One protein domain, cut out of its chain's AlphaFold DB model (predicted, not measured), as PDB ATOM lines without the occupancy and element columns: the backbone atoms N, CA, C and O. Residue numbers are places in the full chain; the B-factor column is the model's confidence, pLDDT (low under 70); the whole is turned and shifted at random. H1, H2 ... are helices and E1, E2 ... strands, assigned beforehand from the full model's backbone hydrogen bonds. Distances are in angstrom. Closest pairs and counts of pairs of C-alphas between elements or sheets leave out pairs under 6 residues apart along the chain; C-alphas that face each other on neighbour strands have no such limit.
ATOM      1  N   LEU A  77      71.602  12.553  27.124       68.06
ATOM      2  CA  LEU A  77      71.664  11.543  28.190       68.06
ATOM      3  C   LEU A  77      71.520  12.178  29.575       68.06
ATOM      4  O   LEU A  77      70.890  11.592  30.447       68.06
ATOM      5  N   ILE A  78      72.048  13.390  29.766       67.00
ATOM      6  CA  ILE A  78      71.841  14.164  31.000       67.00
ATOM      7  C   ILE A  78      70.365  14.559  31.145       67.00
ATOM      8  O   ILE A  78      69.817  14.496  32.240       67.00
ATOM      9  N   ARG A  79      69.697  14.920  30.042       68.00
ATOM     10  CA  ARG A  79      68.265  15.251  30.045       68.00
ATOM     11  C   ARG A  79      67.385  14.050  30.403       68.00
ATOM     12  O   ARG A  79      66.383  14.224  31.078       68.00
ATOM     13  N   LEU A  80      67.779  12.845  29.987       69.62
ATOM     14  CA  LEU A  80      67.080  11.607  30.344       69.62
ATOM     15  C   LEU A  80      67.250  11.237  31.824       69.62
ATOM     16  O   LEU A  80      66.359  10.623  32.399       69.62
ATOM     17  N   THR A  81      68.373  11.602  32.450       75.75
ATOM     18  CA  THR A  81      68.609  11.323  33.876       75.75
ATOM     19  C   THR A  81      68.112  12.429  34.802       75.75
ATOM     20  O   THR A  81      67.811  12.145  35.956       75.75
ATOM     21  N   ASN A  82      67.990  13.663  34.306       82.12
ATOM     22  CA  ASN A  82      67.464  14.822  35.025       82.12
ATOM     23  C   ASN A  82      66.545  15.639  34.100       82.12
ATOM     24  O   ASN A  82      66.986  16.647  33.532       82.12
ATOM     25  N   PRO A  83      65.283  15.214  33.912       83.50
ATOM     26  CA  PRO A  83      64.351  15.938  33.061       83.50
ATOM     27  C   PRO A  83      64.106  17.355  33.605       83.50
ATOM     28  O   PRO A  83      63.997  17.525  34.828       83.50
ATOM     29  N   PRO A  84      63.999  18.376  32.726       88.44
ATOM     30  CA  PRO A  84      63.573  19.713  33.121       88.44
ATOM     31  C   PRO A  84      62.278  19.665  33.932       88.44
ATOM     32  O   PRO A  84      61.384  18.864  33.641       88.44
ATOM     33  N   LYS A  85      62.196  20.513  34.958       90.25
ATOM     34  CA  LYS A  85      61.051  20.596  35.879       90.25
ATOM     35  C   LYS A  85      60.114  21.768  35.560       90.25
ATOM     36  O   LYS A  85      59.236  22.078  36.352       90.25
ATOM     37  N   ASP A  86      60.299  22.401  34.407       92.19
ATOM     38  CA  ASP A  86      59.458  23.457  33.840       92.19
ATOM     39  C   ASP A  86      58.706  22.948  32.600       92.19
ATOM     40  O   ASP A  86      59.168  22.024  31.933       92.19
ATOM     41  N   MET A  87      57.550  23.539  32.284       93.25
ATOM     42  CA  MET A  87      56.719  23.105  31.149       93.25
ATOM     43  C   MET A  87      57.215  23.678  29.808       93.25
ATOM     44  O   MET A  87      57.040  23.062  28.755       93.25
ATOM     45  N   GLU A  88      57.893  24.827  29.844       92.88
ATOM     46  CA  GLU A  88      58.410  25.557  28.688       92.88
ATOM     47  C   GLU A  88      59.482  24.760  27.938       92.88
ATOM     48  O   GLU A  88      59.512  24.755  26.706       92.88
ATOM     49  N   SER A  89      60.307  24.002  28.663       91.94
ATOM     50  CA  SER A  89      61.264  23.044  28.100       91.94
ATOM     51  C   SER A  89      60.622  21.977  27.209       91.94
ATOM     52  O   SER A  89      61.323  21.327  26.422       91.94
ATOM     53  N   TYR A  90      59.308  21.790  27.325       91.00
ATOM     54  CA  TYR A  90      58.519  20.853  26.540       91.00
ATOM     55  C   TYR A  90      57.582  21.541  25.533       91.00
ATOM     56  O   TYR A  90      56.757  20.881  24.908       91.00
ATOM     57  N   GLY A  91      57.722  22.856  25.335       91.31
ATOM     58  CA  GLY A  91      56.928  23.615  24.366       91.31
ATOM     59  C   GLY A  91      55.510  23.948  24.830       91.31
ATOM     60  O   GLY A  91      54.683  24.326  24.000       91.31
ATOM     61  N   LEU A  92      55.230  23.820  26.128       94.12
ATOM     62  CA  LEU A  92      53.983  24.279  26.730       94.12
ATOM     63  C   LEU A  92      54.150  25.679  27.314       94.12
ATOM     64  O   LEU A  92      55.233  26.065  27.750       94.12
ATOM     65  N   VAL A  93      53.061  26.440  27.314       95.50
ATOM     66  CA  VAL A  93      53.024  27.827  27.771       95.50
ATOM     67  C   VAL A  93      51.952  27.967  28.838       95.50
ATOM     68  O   VAL A  93      50.806  27.565  28.640       95.50
ATOM     69  N   TYR A  94      52.313  28.589  29.958       96.56
ATOM     70  CA  TYR A  94      51.332  28.997  30.952       96.56
ATOM     71  C   TYR A  94      50.402  30.079  30.386       96.56
ATOM     72  O   TYR A  94      50.851  31.159  29.998       96.56
ATOM     73  N   ASP A  95      49.104  29.802  30.382       97.50
ATOM     74  CA  ASP A  95      48.044  30.736  30.020       97.50
ATOM     75  C   ASP A  95      46.835  30.513  30.945       97.50
ATOM     76  O   ASP A  95      46.088  29.553  30.751       97.50
ATOM     77  N   PRO A  96      46.585  31.399  31.926       96.44
ATOM     78  CA  PRO A  96      45.479  31.251  32.873       96.44
ATOM     79  C   PRO A  96      44.089  31.347  32.229       96.44
ATOM     80  O   PRO A  96      43.094  31.179  32.928       96.44
ATOM     81  N   GLN A  97      43.990  31.701  30.945       97.25
ATOM     82  CA  GLN A  97      42.737  31.737  30.189       97.25
ATOM     83  C   GLN A  97      42.594  30.550  29.228       97.25
ATOM     84  O   GLN A  97      41.611  30.485  28.491       97.25
ATOM     85  N   ALA A  98      43.545  29.610  29.232       97.00
ATOM     86  CA  ALA A  98      43.449  28.395  28.441       97.00
ATOM     87  C   ALA A  98      42.200  27.595  28.830       97.00
ATOM     88  O   ALA A  98      41.935  27.344  30.007       97.00
ATOM     89  N   THR A  99      41.447  27.164  27.822       96.75
ATOM     90  CA  THR A  99      40.249  26.337  27.989       96.75
ATOM     91  C   THR A  99      40.445  24.990  27.302       96.75
ATOM     92  O   THR A  99      40.960  24.971  26.179       96.75
ATOM     93  N   PRO A 100      39.993  23.878  27.901       96.25
ATOM     94  CA  PRO A 100      40.110  22.571  27.277       96.25
ATOM     95  C   PRO A 100      39.105  22.416  26.126       96.25
ATOM     96  O   PRO A 100      37.982  22.924  26.178       96.25
ATOM     97  N   ALA A 101      39.479  21.667  25.094       94.81
ATOM     98  CA  ALA A 101      38.599  21.281  23.997       94.81
ATOM     99  C   ALA A 101      37.712  20.094  24.414       94.81
ATOM    100  O   ALA A 101      38.065  18.936  24.191       94.81
ATOM    101  N   LEU A 102      36.568  20.390  25.044       93.31
ATOM    102  CA  LEU A 102      35.590  19.397  25.502       93.31
ATOM    103  C   LEU A 102      34.245  19.522  24.757       93.31
ATOM    104  O   LEU A 102      33.765  20.641  24.563       93.31
ATOM    105  N   PRO A 103      33.588  18.401  24.402       91.25
ATOM    106  CA  PRO A 103      34.164  17.054  24.358       91.25
ATOM    107  C   PRO A 103      35.342  16.981  23.364       91.25
ATOM    108  O   PRO A 103      35.406  17.803  22.444       91.25
ATOM    109  N   PRO A 104      36.258  16.004  23.502       86.94
ATOM    110  CA  PRO A 104      37.312  15.788  22.513       86.94
ATOM    111  C   PRO A 104      36.714  15.602  21.111       86.94
ATOM    112  O   PRO A 104      35.808  14.794  20.908       86.94
ATOM    113  N   SER A 105      37.213  16.346  20.125       78.94
ATOM    114  CA  SER A 105      36.609  16.410  18.784       78.94
ATOM    115  C   SER A 105      36.951  15.227  17.872       78.94
ATOM    116  O   SER A 105      36.267  15.011  16.872       78.94
ATOM    117  N   TYR A 106      37.997  14.457  18.193       80.75
ATOM    118  CA  TYR A 106      38.508  13.394  17.317       80.75
ATOM    119  C   TYR A 106      38.672  12.041  17.995       80.75
ATOM    120  O   TYR A 106      38.262  11.041  17.415       80.75
ATOM    121  N   SER A 107      39.311  11.995  19.163       87.25
ATOM    122  CA  SER A 107      39.551  10.788  19.955       87.25
ATOM    123  C   SER A 107      39.712  11.185  21.416       87.25
ATOM    124  O   SER A 107      40.182  12.286  21.699       87.25
ATOM    125  N   VAL A 108      39.342  10.284  22.324       89.38
ATOM    126  CA  VAL A 108      39.561  10.455  23.764       89.38
ATOM    127  C   VAL A 108      41.038  10.373  24.159       89.38
ATOM    128  O   VAL A 108      41.387  10.818  25.237       89.38
ATOM    129  N   ASP A 109      41.914   9.839  23.302       89.88
ATOM    130  CA  ASP A 109      43.351   9.750  23.594       89.88
ATOM    131  C   ASP A 109      44.130  10.993  23.107       89.88
ATOM    132  O   ASP A 109      45.345  11.065  23.293       89.88
ATOM    133  N   MET A 110      43.458  11.954  22.454       89.44
ATOM    134  CA  MET A 110      44.069  13.163  21.883       89.44
ATOM    135  C   MET A 110      44.189  14.301  22.910       89.44
ATOM    136  O   MET A 110      43.301  14.473  23.737       89.44
ATOM    137  N   PRO A 111      45.214  15.170  22.810       90.69
ATOM    138  CA  PRO A 111      45.361  16.307  23.716       90.69
ATOM    139  C   PRO A 111      44.156  17.260  23.692       90.69
ATOM    140  O   PRO A 111      43.729  17.700  22.623       90.69
ATOM    141  N   ILE A 112      43.682  17.662  24.876       93.94
ATOM    142  CA  ILE A 112      42.567  18.618  25.034       93.94
ATOM    143  C   ILE A 112      43.016  20.061  25.327       93.94
ATOM    144  O   ILE A 112      42.185  20.959  25.286       93.94
ATOM    145  N   TRP A 113      44.305  20.312  25.588       93.88
ATOM    146  CA  TRP A 113      44.823  21.636  25.992       93.88
ATOM    147  C   TRP A 113      45.628  22.385  24.916       93.88
ATOM    148  O   TRP A 113      45.996  23.544  25.094       93.88
ATOM    149  N   GLY A 114      45.933  21.750  23.780       90.94
ATOM    150  CA  GLY A 114      46.882  22.324  22.820       90.94
ATOM    151  C   GLY A 114      48.244  22.601  23.475       90.94
ATOM    152  O   GLY A 114      48.775  21.743  24.172       90.94
ATOM    153  N   GLN A 115      48.808  23.793  23.246       93.50
ATOM    154  CA  GLN A 115      50.096  24.221  23.824       93.50
ATOM    155  C   GLN A 115      49.954  25.082  25.089       93.50
ATOM    156  O   GLN A 115      50.962  25.485  25.664       93.50
ATOM    157  N   HIS A 116      48.730  25.395  25.513       96.25
ATOM    158  CA  HIS A 116      48.461  26.384  26.553       96.25
ATOM    159  C   HIS A 116      47.828  25.714  27.774       96.25
ATOM    160  O   HIS A 116      46.796  25.057  27.648       96.25
ATOM    161  N   LEU A 117      48.432  25.880  28.955       96.94
ATOM    162  CA  LEU A 117      47.940  25.292  30.204       96.94
ATOM    163  C   LEU A 117      47.521  26.361  31.221       96.94
ATOM    164  O   LEU A 117      48.272  27.315  31.435       96.94
ATOM    165  N   PRO A 118      46.387  26.172  31.925       97.19
ATOM    166  CA  PRO A 118      45.899  27.127  32.919       97.19
ATOM    167  C   PRO A 118      46.631  27.065  34.261       97.19
ATOM    168  O   PRO A 118      46.382  27.906  35.123       97.19
ATOM    169  N   LEU A 119      47.531  26.095  34.455       95.75
ATOM    170  CA  LEU A 119      48.223  25.833  35.717       95.75
ATOM    171  C   LEU A 119      49.740  25.747  35.515       95.75
ATOM    172  O   LEU A 119      50.222  25.357  34.453       95.75
ATOM    173  N   GLN A 120      50.487  26.123  36.555       96.06
ATOM    174  CA  GLN A 120      51.946  26.001  36.600       96.06
ATOM    175  C   GLN A 120      52.371  24.684  37.244       96.06
ATOM    176  O   GLN A 120      51.617  24.086  38.009       96.06
ATOM    177  N   VAL A 121      53.592  24.246  36.936       97.06
ATOM    178  CA  VAL A 121      54.183  23.058  37.559       97.06
ATOM    179  C   VAL A 121      54.383  23.309  39.055       97.06
ATOM    180  O   VAL A 121      54.909  24.350  39.453       97.06
ATOM    181  N   LEU A 122      53.983  22.345  39.879       96.88
ATOM    182  CA  LEU A 122      54.231  22.338  41.313       96.88
ATOM    183  C   LEU A 122      55.698  22.011  41.610       96.88
ATOM    184  O   LEU A 122      56.316  21.159  40.976       96.88
ATOM    185  N   ASP A 123      56.238  22.643  42.647       95.50
ATOM    186  CA  ASP A 123      57.577  22.374  43.181       95.50
ATOM    187  C   ASP A 123      57.612  21.205  44.186       95.50
ATOM    188  O   ASP A 123      58.656  20.909  44.771       95.50
ATOM    189  N   HIS A 124      56.480  20.527  44.384       95.38
ATOM    190  CA  HIS A 124      56.298  19.440  45.339       95.38
ATOM    191  C   HIS A 124      55.395  18.333  44.781       95.38
ATOM    192  O   HIS A 124      54.683  18.509  43.794       95.38
ATOM    193  N   VAL A 125      55.431  17.172  45.437       95.62
ATOM    194  CA  VAL A 125      54.501  16.069  45.169       95.62
ATOM    195  C   VAL A 125      53.147  16.419  45.793       95.62
ATOM    196  O   VAL A 125      53.122  16.757  46.981       95.62
ATOM    197  N   PRO A 126      52.035  16.344  45.041       97.81
ATOM    198  CA  PRO A 126      50.723  16.703  45.559       97.81
ATOM    199  C   PRO A 126      50.223  15.698  46.596       97.81
ATOM    200  O   PRO A 126      50.694  14.561  46.694       97.81
ATOM    201  N   ARG A 127      49.218  16.105  47.370       97.94
ATOM    202  CA  ARG A 127      48.467  15.189  48.224       97.94
ATOM    203  C   ARG A 127      47.470  14.427  47.361       97.94
ATOM    204  O   ARG A 127      46.596  15.027  46.736       97.94
ATOM    205  N   PHE A 128      47.576  13.104  47.380       97.81
ATOM    206  CA  PHE A 128      46.622  12.218  46.724       97.81
ATOM    207  C   PHE A 128      45.497  11.845  47.684       97.81
ATOM    208  O   PHE A 128      45.746  11.307  48.766       97.81
ATOM    209  N   ILE A 129      44.258  12.132  47.291       97.88
ATOM    210  CA  ILE A 129      43.063  11.761  48.050       97.88
ATOM    211  C   ILE A 129      42.431  10.560  47.357       97.88
ATOM    212  O   ILE A 129      41.898  10.672  46.256       97.88
ATOM    213  N   ALA A 130      42.527   9.402  48.005       97.31
ATOM    214  CA  ALA A 130      41.962   8.159  47.506       97.31
ATOM    215  C   ALA A 130      40.475   8.037  47.849       97.31
ATOM    216  O   ALA A 130      40.052   8.378  48.956       97.31
ATOM    217  N   TYR A 131      39.720   7.450  46.927       96.50
ATOM    218  CA  TYR A 131      38.335   7.037  47.134       96.50
ATOM    219  C   TYR A 131      38.226   5.519  46.957       96.50
ATOM    220  O   TYR A 131      39.061   4.921  46.278       96.50
ATOM    221  N   PRO A 132      37.261   4.848  47.605       94.50
ATOM    222  CA  PRO A 132      37.070   3.420  47.396       94.50
ATOM    223  C   PRO A 132      36.573   3.164  45.962       94.50
ATOM    224  O   PRO A 132      35.610   3.815  45.551       94.50
ATOM    225  N   PRO A 133      37.184   2.229  45.211       94.12
ATOM    226  CA  PRO A 133      36.632   1.799  43.933       94.12
ATOM    227  C   PRO A 133      35.319   1.024  44.146       94.12
ATOM    228  O   PRO A 133      35.072   0.524  45.255       94.12
ATOM    229  N   ALA A 263      38.193   5.776  35.046       97.12
ATOM    230  CA  ALA A 263      38.155   5.943  36.489       97.12
ATOM    231  C   ALA A 263      39.540   5.674  37.106       97.12
ATOM    232  O   ALA A 263      40.188   4.674  36.808       97.12
ATOM    233  N   GLN A 264      40.006   6.552  37.993       96.94
ATOM    234  CA  GLN A 264      41.264   6.374  38.720       96.94
ATOM    235  C   GLN A 264      41.044   6.746  40.187       96.94
ATOM    236  O   GLN A 264      41.004   7.915  40.556       96.94
ATOM    237  N   PHE A 265      40.870   5.739  41.038       96.88
ATOM    238  CA  PHE A 265      40.471   5.923  42.441       96.88
ATOM    239  C   PHE A 265      41.627   6.223  43.391       96.88
ATOM    240  O   PHE A 265      41.436   6.830  44.448       96.88
ATOM    241  N   THR A 266      42.828   5.779  43.030       96.00
ATOM    242  CA  THR A 266      44.046   5.903  43.829       96.00
ATOM    243  C   THR A 266      45.194   6.386  42.957       96.00
ATOM    244  O   THR A 266      45.197   6.184  41.746       96.00
ATOM    245  N   PHE A 267      46.189   7.011  43.575       95.50
ATOM    246  CA  PHE A 267      47.395   7.469  42.897       95.50
ATOM    247  C   PHE A 267      48.617   7.115  43.718       95.50
ATOM    248  O   PHE A 267      48.577   7.107  44.950       95.50
ATOM    249  N   GLU A 268      49.716   6.898  43.013       94.31
ATOM    250  CA  GLU A 268      51.045   6.829  43.588       94.31
ATOM    251  C   GLU A 268      51.890   7.950  42.985       94.31
ATOM    252  O   GLU A 268      51.716   8.324  41.824       94.31
ATOM    253  N   SER A 269      52.799   8.511  43.782       93.81
ATOM    254  CA  SER A 269      53.724   9.517  43.274       93.81
ATOM    255  C   SER A 269      54.679   8.879  42.271       93.81
ATOM    256  O   SER A 269      55.462   8.000  42.634       93.81
ATOM    257  N   ASP A 270      54.678   9.386  41.050       93.44
ATOM    258  CA  ASP A 270      55.646   9.042  40.022       93.44
ATOM    259  C   ASP A 270      56.657  10.197  39.842       93.44
ATOM    260  O   ASP A 270      56.254  11.323  39.521       93.44
ATOM    261  N   PRO A 271      57.967   9.963  40.066       89.69
ATOM    262  CA  PRO A 271      59.007  10.983  39.909       89.69
ATOM    263  C   PRO A 271      59.263  11.398  38.448       89.69
ATOM    264  O   PRO A 271      59.950  12.403  38.217       89.69
ATOM    265  N   SER A 272      58.743  10.643  37.476       90.00
ATOM    266  CA  SER A 272      58.810  10.946  36.042       90.00
ATOM    267  C   SER A 272      57.737  11.939  35.575       90.00
ATOM    268  O   SER A 272      57.792  12.407  34.435       90.00
ATOM    269  N   LEU A 273      56.801  12.314  36.451       94.44
ATOM    270  CA  LEU A 273      55.746  13.277  36.148       94.44
ATOM    271  C   LEU A 273      56.079  14.683  36.665       94.44
ATOM    272  O   LEU A 273      56.736  14.858  37.696       94.44
ATOM    273  N   LEU A 274      55.586  15.695  35.950       96.56
ATOM    274  CA  LEU A 274      55.336  17.029  36.504       96.56
ATOM    275  C   LEU A 274      53.883  17.089  36.965       96.56
ATOM    276  O   LEU A 274      53.014  16.562  36.277       96.56
ATOM    277  N   TYR A 275      53.619  17.730  38.101       97.81
ATOM    278  CA  TYR A 275      52.270  17.886  38.653       97.81
ATOM    279  C   TYR A 275      51.813  19.336  38.545       97.81
ATOM    280  O   TYR A 275      52.643  20.240  38.615       97.81
ATOM    281  N   PHE A 276      50.507  19.556  38.409       97.75
ATOM    282  CA  PHE A 276      49.913  20.895  38.264       97.75
ATOM    283  C   PHE A 276      48.849  21.218  39.323       97.75
ATOM    284  O   PHE A 276      48.473  22.377  39.474       97.75
ATOM    285  N   GLN A 277      48.365  20.214  40.058       97.25
ATOM    286  CA  GLN A 277      47.212  20.326  40.955       97.25
ATOM    287  C   GLN A 277      47.540  19.724  42.335       97.25
ATOM    288  O   GLN A 277      48.152  18.661  42.399       97.25
ATOM    289  N   ASP A 278      47.153  20.396  43.427       97.19
ATOM    290  CA  ASP A 278      47.179  19.873  44.808       97.19
ATOM    291  C   ASP A 278      45.916  20.343  45.565       97.19
ATOM    292  O   ASP A 278      45.729  21.554  45.728       97.19
ATOM    293  N   PRO A 279      45.057  19.437  46.073       97.12
ATOM    294  CA  PRO A 279      45.169  17.979  46.000       97.12
ATOM    295  C   PRO A 279      44.820  17.419  44.614       97.12
ATOM    296  O   PRO A 279      44.143  18.069  43.826       97.12
ATOM    297  N   VAL A 280      45.244  16.181  44.354       97.38
ATOM    298  CA  VAL A 280      44.704  15.360  43.261       97.38
ATOM    299  C   VAL A 280      43.745  14.349  43.878       97.38
ATOM    300  O   VAL A 280      44.142  13.496  44.679       97.38
ATOM    301  N   GLU A 281      42.470  14.473  43.533       97.56
ATOM    302  CA  GLU A 281      41.398  13.627  44.050       97.56
ATOM    303  C   GLU A 281      41.098  12.486  43.087       97.56
ATOM    304  O   GLU A 281      40.904  12.717  41.898       97.56
ATOM    305  N   GLY A 282      41.021  11.262  43.612       97.75
ATOM    306  CA  GLY A 282      40.536  10.099  42.880       97.75
ATOM    307  C   GLY A 282      39.118  10.262  42.355       97.75
ATOM    308  O   GLY A 282      38.360  11.144  42.774       97.75
ATOM    309  N   THR A 283      38.761   9.362  41.443       98.12
ATOM    310  CA  THR A 283      37.402   9.256  40.933       98.12
ATOM    311  C   THR A 283      36.442   9.083  42.094       98.12
ATOM    312  O   THR A 283      36.566   8.182  42.920       98.12
ATOM    313  N   HIS A 284      35.482   9.991  42.154       95.75
ATOM    314  CA  HIS A 284      34.422   9.988  43.135       95.75
ATOM    315  C   HIS A 284      33.155  10.522  42.487       95.75
ATOM    316  O   HIS A 284      33.197  11.244  41.488       95.75
ATOM    317  N   ILE A 285      32.027  10.134  43.067       97.25
ATOM    318  CA  ILE A 285      30.706  10.377  42.510       97.25
ATOM    319  C   ILE A 285      29.867  11.009  43.599       97.25
ATOM    320  O   ILE A 285      29.778  10.491  44.714       97.25
ATOM    321  N   THR A 286      29.247  12.131  43.273       97.19
ATOM    322  CA  THR A 286      28.268  12.783  44.139       97.19
ATOM    323  C   THR A 286      26.924  12.794  43.438       97.19
ATOM    324  O   THR A 286      26.845  13.043  42.239       97.19
ATOM    325  N   GLU A 287      25.857  12.510  44.178       97.69
ATOM    326  CA  GLU A 287      24.494  12.590  43.661       97.69
ATOM    327  C   GLU A 287      23.785  13.783  44.299       97.69
ATOM    328  O   GLU A 287      23.795  13.963  45.517       97.69
ATOM    329  N   THR A 288      23.153  14.624  43.485       97.69
ATOM    330  CA  THR A 288      22.287  15.702  43.967       97.69
ATOM    331  C   THR A 288      21.093  15.851  43.040       97.69
ATOM    332  O   THR A 288      21.233  16.196  41.872       97.69
ATOM    333  N   GLY A 289      19.892  15.590  43.565       94.94
ATOM    334  CA  GLY A 289      18.649  15.762  42.811       94.94
ATOM    335  C   GLY A 289      18.527  14.854  41.581       94.94
ATOM    336  O   GLY A 289      17.953  15.284  40.584       94.94
ATOM    337  N   GLY A 290      19.070  13.631  41.631       94.75
ATOM    338  CA  GLY A 290      19.063  12.691  40.501       94.75
ATOM    339  C   GLY A 290      20.078  13.012  39.401       94.75
ATOM    340  O   GLY A 290      19.986  12.461  38.308       94.75
ATOM    341  N   VAL A 291      21.026  13.913  39.670       98.31
ATOM    342  CA  VAL A 291      22.183  14.173  38.812       98.31
ATOM    343  C   VAL A 291      23.425  13.657  39.521       98.31
ATOM    344  O   VAL A 291      23.685  14.026  40.669       98.31
ATOM    345  N   PHE A 292      24.196  12.831  38.825       98.62
ATOM    346  CA  PHE A 292      25.481  12.326  39.281       98.62
ATOM    347  C   PHE A 292      26.583  13.222  38.730       98.62
ATOM    348  O   PHE A 292      26.625  13.474  37.529       98.62
ATOM    349  N   THR A 293      27.471  13.710  39.589       98.50
ATOM    350  CA  THR A 293      28.662  14.484  39.211       98.50
ATOM    351  C   THR A 293      29.908  13.668  39.528       98.50
ATOM    352  O   THR A 293      30.028  13.159  40.644       98.50
ATOM    353  N   LEU A 294      30.796  13.517  38.544       98.12
ATOM    354  CA  LEU A 294      31.951  12.622  38.599       98.12
ATOM    355  C   LEU A 294      33.243  13.333  38.193       98.12
ATOM    356  O   LEU A 294      33.263  14.075  37.208       98.12
ATOM    357  N   ASN A 295      34.325  12.994  38.893       97.19
ATOM    358  CA  ASN A 295      35.694  13.275  38.464       97.19
ATOM    359  C   ASN A 295      36.259  12.066  37.711       97.19
ATOM    360  O   ASN A 295      36.506  11.014  38.302       97.19
ATOM    361  N   MET A 296      36.479  12.218  36.409       98.06
ATOM    362  CA  MET A 296      37.049  11.188  35.536       98.06
ATOM    363  C   MET A 296      38.427  11.608  35.030       98.06
ATOM    364  O   MET A 296      38.790  12.780  35.107       98.06
ATOM    365  N   PHE A 297      39.190  10.671  34.476       97.88
ATOM    366  CA  PHE A 297      40.550  10.933  34.020       97.88
ATOM    367  C   PHE A 297      40.675  10.795  32.511       97.88
ATOM    368  O   PHE A 297      40.299   9.790  31.908       97.88
ATOM    369  N   HIS A 298      41.232  11.840  31.912       96.75
ATOM    370  CA  HIS A 298      41.665  11.866  30.529       96.75
ATOM    371  C   HIS A 298      43.172  11.618  30.477       96.75
ATOM    372  O   HIS A 298      43.962  12.420  30.991       96.75
ATOM    373  N   PHE A 299      43.556  10.526  29.824       94.12
ATOM    374  CA  PHE A 299      44.943  10.158  29.586       94.12
ATOM    375  C   PHE A 299      45.249  10.306  28.104       94.12
ATOM    376  O   PHE A 299      44.670   9.609  27.275       94.12
ATOM    377  N   THR A 300      46.188  11.187  27.773       88.44
ATOM    378  CA  THR A 300      46.669  11.272  26.394       88.44
ATOM    379  C   THR A 300      47.518  10.030  26.116       88.44
ATOM    380  O   THR A 300      48.490   9.782  26.825       88.44
ATOM    381  N   ARG A 301      47.161   9.241  25.097       82.12
ATOM    382  CA  ARG A 301      47.887   8.019  24.690       82.12
ATOM    383  C   ARG A 301      48.300   8.106  23.215       82.12
ATOM    384  O   ARG A 301      48.050   7.200  22.421       82.12
ATOM    385  N   CYS A 302      48.902   9.230  22.827       79.25
ATOM    386  CA  CYS A 302      49.416   9.444  21.472       79.25
ATOM    387  C   CYS A 302      50.915   9.188  21.440       79.25
ATOM    388  O   CYS A 302      51.619   9.883  22.141       79.25
ATOM    389  N   SER A 303      51.414   8.296  20.588       67.75
ATOM    390  CA  SER A 303      52.795   7.781  20.532       67.75
ATOM    391  C   SER A 303      53.996   8.690  20.866       67.75
ATOM    392  O   SER A 303      55.047   8.124  21.130       67.75
ATOM    393  N   CYS A 304      53.891  10.025  20.846       79.44
ATOM    394  CA  CYS A 304      54.946  10.960  21.240       79.44
ATOM    395  C   CYS A 304      54.625  11.712  22.543       79.44
ATOM    396  O   CYS A 304      53.646  12.457  22.606       79.44
ATOM    397  N   GLU A 305      55.484  11.557  23.548       84.50
ATOM    398  CA  GLU A 305      55.496  12.350  24.786       84.50
ATOM    399  C   GLU A 305      56.065  13.774  24.566       84.50
ATOM    400  O   GLU A 305      56.813  13.994  23.604       84.50
ATOM    401  N   PRO A 306      55.751  14.755  25.439       89.25
ATOM    402  CA  PRO A 306      55.016  14.648  26.708       89.25
ATOM    403  C   PRO A 306      53.492  14.577  26.558       89.25
ATOM    404  O   PRO A 306      52.901  15.131  25.629       89.25
ATOM    405  N   TRP A 307      52.842  13.958  27.538       91.19
ATOM    406  CA  TRP A 307      51.386  13.848  27.616       91.19
ATOM    407  C   TRP A 307      50.844  14.604  28.801       91.19
ATOM    408  O   TRP A 307      51.217  14.304  29.928       91.19
ATOM    409  N   VAL A 308      49.932  15.545  28.555       95.00
ATOM    410  CA  VAL A 308      49.170  16.196  29.620       95.00
ATOM    411  C   VAL A 308      47.978  15.309  29.971       95.00
ATOM    412  O   VAL A 308      47.137  15.010  29.117       95.00
ATOM    413  N   ASN A 309      47.912  14.906  31.234       96.44
ATOM    414  CA  ASN A 309      46.786  14.188  31.812       96.44
ATOM    415  C   ASN A 309      45.867  15.176  32.520       96.44
ATOM    416  O   ASN A 309      46.309  16.195  33.060       96.44
ATOM    417  N   SER A 310      44.567  14.903  32.514       98.00
ATOM    418  CA  SER A 310      43.581  15.846  33.046       98.00
ATOM    419  C   SER A 310      42.505  15.161  33.859       98.00
ATOM    420  O   SER A 310      42.072  14.061  33.524       98.00
ATOM    421  N   VAL A 311      42.082  15.840  34.921       98.12
ATOM    422  CA  VAL A 311      40.832  15.538  35.611       98.12
ATOM    423  C   VAL A 311      39.737  16.202  34.797       98.12
ATOM    424  O   VAL A 311      39.836  17.385  34.480       98.12
ATOM    425  N   VAL A 312      38.714  15.448  34.429       98.31
ATOM    426  CA  VAL A 312      37.543  15.926  33.705       98.31
ATOM    427  C   VAL A 312      36.346  15.819  34.632       98.31
ATOM    428  O   VAL A 312      36.022  14.737  35.120       98.31
ATOM    429  N   LEU A 313      35.675  16.944  34.850       98.25
ATOM    430  CA  LEU A 313      34.451  17.008  35.630       98.25
ATOM    431  C   LEU A 313      33.258  16.827  34.689       98.25
ATOM    432  O   LEU A 313      33.058  17.616  33.758       98.25
ATOM    433  N   LEU A 314      32.448  15.800  34.939       98.38
ATOM    434  CA  LEU A 314      31.226  15.527  34.183       98.38
ATOM    435  C   LEU A 314      30.020  15.474  35.108       98.38
ATOM    436  O   LEU A 314      30.135  15.178  36.294       98.38
ATOM    437  N   SER A 315      28.845  15.702  34.533       98.38
ATOM    438  CA  SER A 315      27.589  15.285  35.146       98.38
ATOM    439  C   SER A 315      26.774  14.432  34.188       98.38
ATOM    440  O   SER A 315      26.843  14.629  32.974       98.38
ATOM    441  N   VAL A 316      26.008  13.498  34.742       98.50
ATOM    442  CA  VAL A 316      25.040  12.679  34.015       98.50
ATOM    443  C   VAL A 316      23.736  12.609  34.800       98.50
ATOM    444  O   VAL A 316      23.743  12.463  36.024       98.50
ATOM    445  N   ASP A 317      22.613  12.769  34.111       98.38
ATOM    446  CA  ASP A 317      21.287  12.596  34.704       98.38
ATOM    447  C   ASP A 317      20.733  11.179  34.487       98.38
ATOM    448  O   ASP A 317      21.339  10.333  33.826       98.38
ATOM    449  N   ARG A 318      19.553  10.911  35.054       97.94
ATOM    450  CA  ARG A 318      18.893   9.596  34.979       97.94
ATOM    451  C   ARG A 318      18.516   9.169  33.558       97.94
ATOM    452  O   ARG A 318      18.340   7.974  33.326       97.94
ATOM    453  N   ASP A 319      18.418  10.121  32.629       97.81
ATOM    454  CA  ASP A 319      18.094   9.897  31.214       97.81
ATOM    455  C   ASP A 319      19.362   9.684  30.357       97.81
ATOM    456  O   ASP A 319      19.299   9.484  29.131       97.81
ATOM    457  N   GLY A 320      20.531   9.691  31.005       96.69
ATOM    458  CA  GLY A 320      21.828   9.451  30.390       96.69
ATOM    459  C   GLY A 320      22.354  10.638  29.589       96.69
ATOM    460  O   GLY A 320      23.173  10.428  28.684       96.69
ATOM    461  N   GLU A 321      21.883  11.855  29.863       97.06
ATOM    462  CA  GLU A 321      22.414  13.069  29.247       97.06
ATOM    463  C   GLU A 321      23.678  13.523  29.976       97.06
ATOM    464  O   GLU A 321      23.665  13.811  31.172       97.06
ATOM    465  N   ILE A 322      24.786  13.588  29.235       97.31
ATOM    466  CA  ILE A 322      26.110  13.920  29.770       97.31
ATOM    467  C   ILE A 322      26.411  15.395  29.513       97.31
ATOM    468  O   ILE A 322      26.317  15.875  28.382       97.31
ATOM    469  N   LYS A 323      26.857  16.105  30.551       97.81
ATOM    470  CA  LYS A 323      27.404  17.461  30.447       97.81
ATOM    471  C   LYS A 323      28.859  17.472  30.884       97.81
ATOM    472  O   LYS A 323      29.183  17.062  31.996       97.81
ATOM    473  N   TRP A 324      29.710  18.006  30.019       97.19
ATOM    474  CA  TRP A 324      31.111  18.289  30.306       97.19
ATOM    475  C   TRP A 324      31.178  19.622  31.049       97.19
ATOM    476  O   TRP A 324      30.793  20.651  30.496       97.19
ATOM    477  N   LEU A 325      31.590  19.595  32.315       97.62
ATOM    478  CA  LEU A 325      31.586  20.774  33.185       97.62
ATOM    479  C   LEU A 325      32.927  21.514  33.147       97.62
ATOM    480  O   LEU A 325      32.962  22.731  33.305       97.62
ATOM    481  N   GLY A 326      34.016  20.791  32.893       97.50
ATOM    482  CA  GLY A 326      35.350  21.353  32.741       97.50
ATOM    483  C   GLY A 326      36.424  20.275  32.791       97.50
ATOM    484  O   GLY A 326      36.131  19.092  32.965       97.50
ATOM    485  N   ALA A 327      37.674  20.696  32.644       97.81
ATOM    486  CA  ALA A 327      38.828  19.865  32.939       97.81
ATOM    487  C   ALA A 327      39.947  20.723  33.523       97.81
ATOM    488  O   ALA A 327      40.010  21.920  33.248       97.81
ATOM    489  N   GLU A 328      40.850  20.096  34.268       97.69
ATOM    490  CA  GLU A 328      42.085  20.701  34.767       97.69
ATOM    491  C   GLU A 328      43.261  19.749  34.504       97.69
ATOM    492  O   GLU A 328      43.111  18.534  34.686       97.69
ATOM    493  N   PRO A 329      44.433  20.241  34.055       97.69
ATOM    494  CA  PRO A 329      45.613  19.394  33.976       97.69
ATOM    495  C   PRO A 329      46.059  19.038  35.398       97.69
ATOM    496  O   PRO A 329      46.130  19.911  36.257       97.69
ATOM    497  N   TRP A 330      46.384  17.771  35.654       97.62
ATOM    498  CA  TRP A 330      46.870  17.347  36.978       97.62
ATOM    499  C   TRP A 330      48.308  16.840  36.932       97.62
ATOM    500  O   TRP A 330      49.065  17.052  37.882       97.62
ATOM    501  N   SER A 331      48.715  16.231  35.814       97.19
ATOM    502  CA  SER A 331      50.098  15.822  35.580       97.19
ATOM    503  C   SER A 331      50.493  15.863  34.109       97.19
ATOM    504  O   SER A 331      49.648  15.976  33.218       97.19
ATOM    505  N   MET A 332      51.795  15.774  33.853       95.69
ATOM    506  CA  MET A 332      52.353  15.568  32.526       95.69
ATOM    507  C   MET A 332      53.571  14.646  32.572       95.69
ATOM    508  O   MET A 332      54.382  14.745  33.495       95.69
ATOM    509  N   THR A 333      53.725  13.781  31.569       93.44
ATOM    510  CA  THR A 333      54.942  12.969  31.415       93.44
ATOM    511  C   THR A 333      56.134  13.824  30.978       93.44
ATOM    512  O   THR A 333      55.987  14.793  30.242       93.44
ATOM    513  N   THR A 334      57.341  13.492  31.438       89.38
ATOM    514  CA  THR A 334      58.574  14.218  31.056       89.38
ATOM    515  C   THR A 334      59.438  13.476  30.040       89.38
ATOM    516  O   THR A 334      60.525  13.940  29.681       89.38
TER     517      THR A 334
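Overview. This is residues 77 to 133 and 263 to 334 of the 340 residues of an uncharacterized protein of Longilinea arvoryzae (UniProt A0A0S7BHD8). With little regular structure, the domain is a curled, strongly twisted sheet of strands E1 to E5, with long unnamed loops round part of it and small H1 at one end. The 129 printed residues, 42 in named elements, run H1, E1, E2, E3, E4, E5: mostly strand. The sheet, E1 E5 E4 E3 E2, is antiparallel. The whole is compact, radius of gyration of the C-alphas 15.5 A, spanning 53 by 31 by 27 A.

Along the chain. H1, residues 77 to 81, begins at C-alpha 77 (71.664, 11.543, 28.190). E1 is residues 273 to 275, E2 285 to 288, E3 291 to 298, E4 308 to 317, 28.6 A long, and E5 322 to 333, 28.9 A, ending at C-alpha 333 (54.942, 12.969, 31.415).

Arrangement. E2 E3 E4 E5 form a meander of successive antiparallel hairpins; N 293 and O 286, N 312 and O 296, and N 323 and O 315 are each 2.8 A apart. E5 bends by 67 degrees at residue 325. Edge strand E1 neighbours E5, N 332 and O 274 at 2.8 A. H1, its O i to N i+4 pair within hydrogen-bond range, is not on the sheet.

Size, cuts and confidence. Residues 134 to 262 are not printed; C-alphas 133 and 263 are 8.7 A apart. Residues 77 to 80 and 303 have pLDDT under 70.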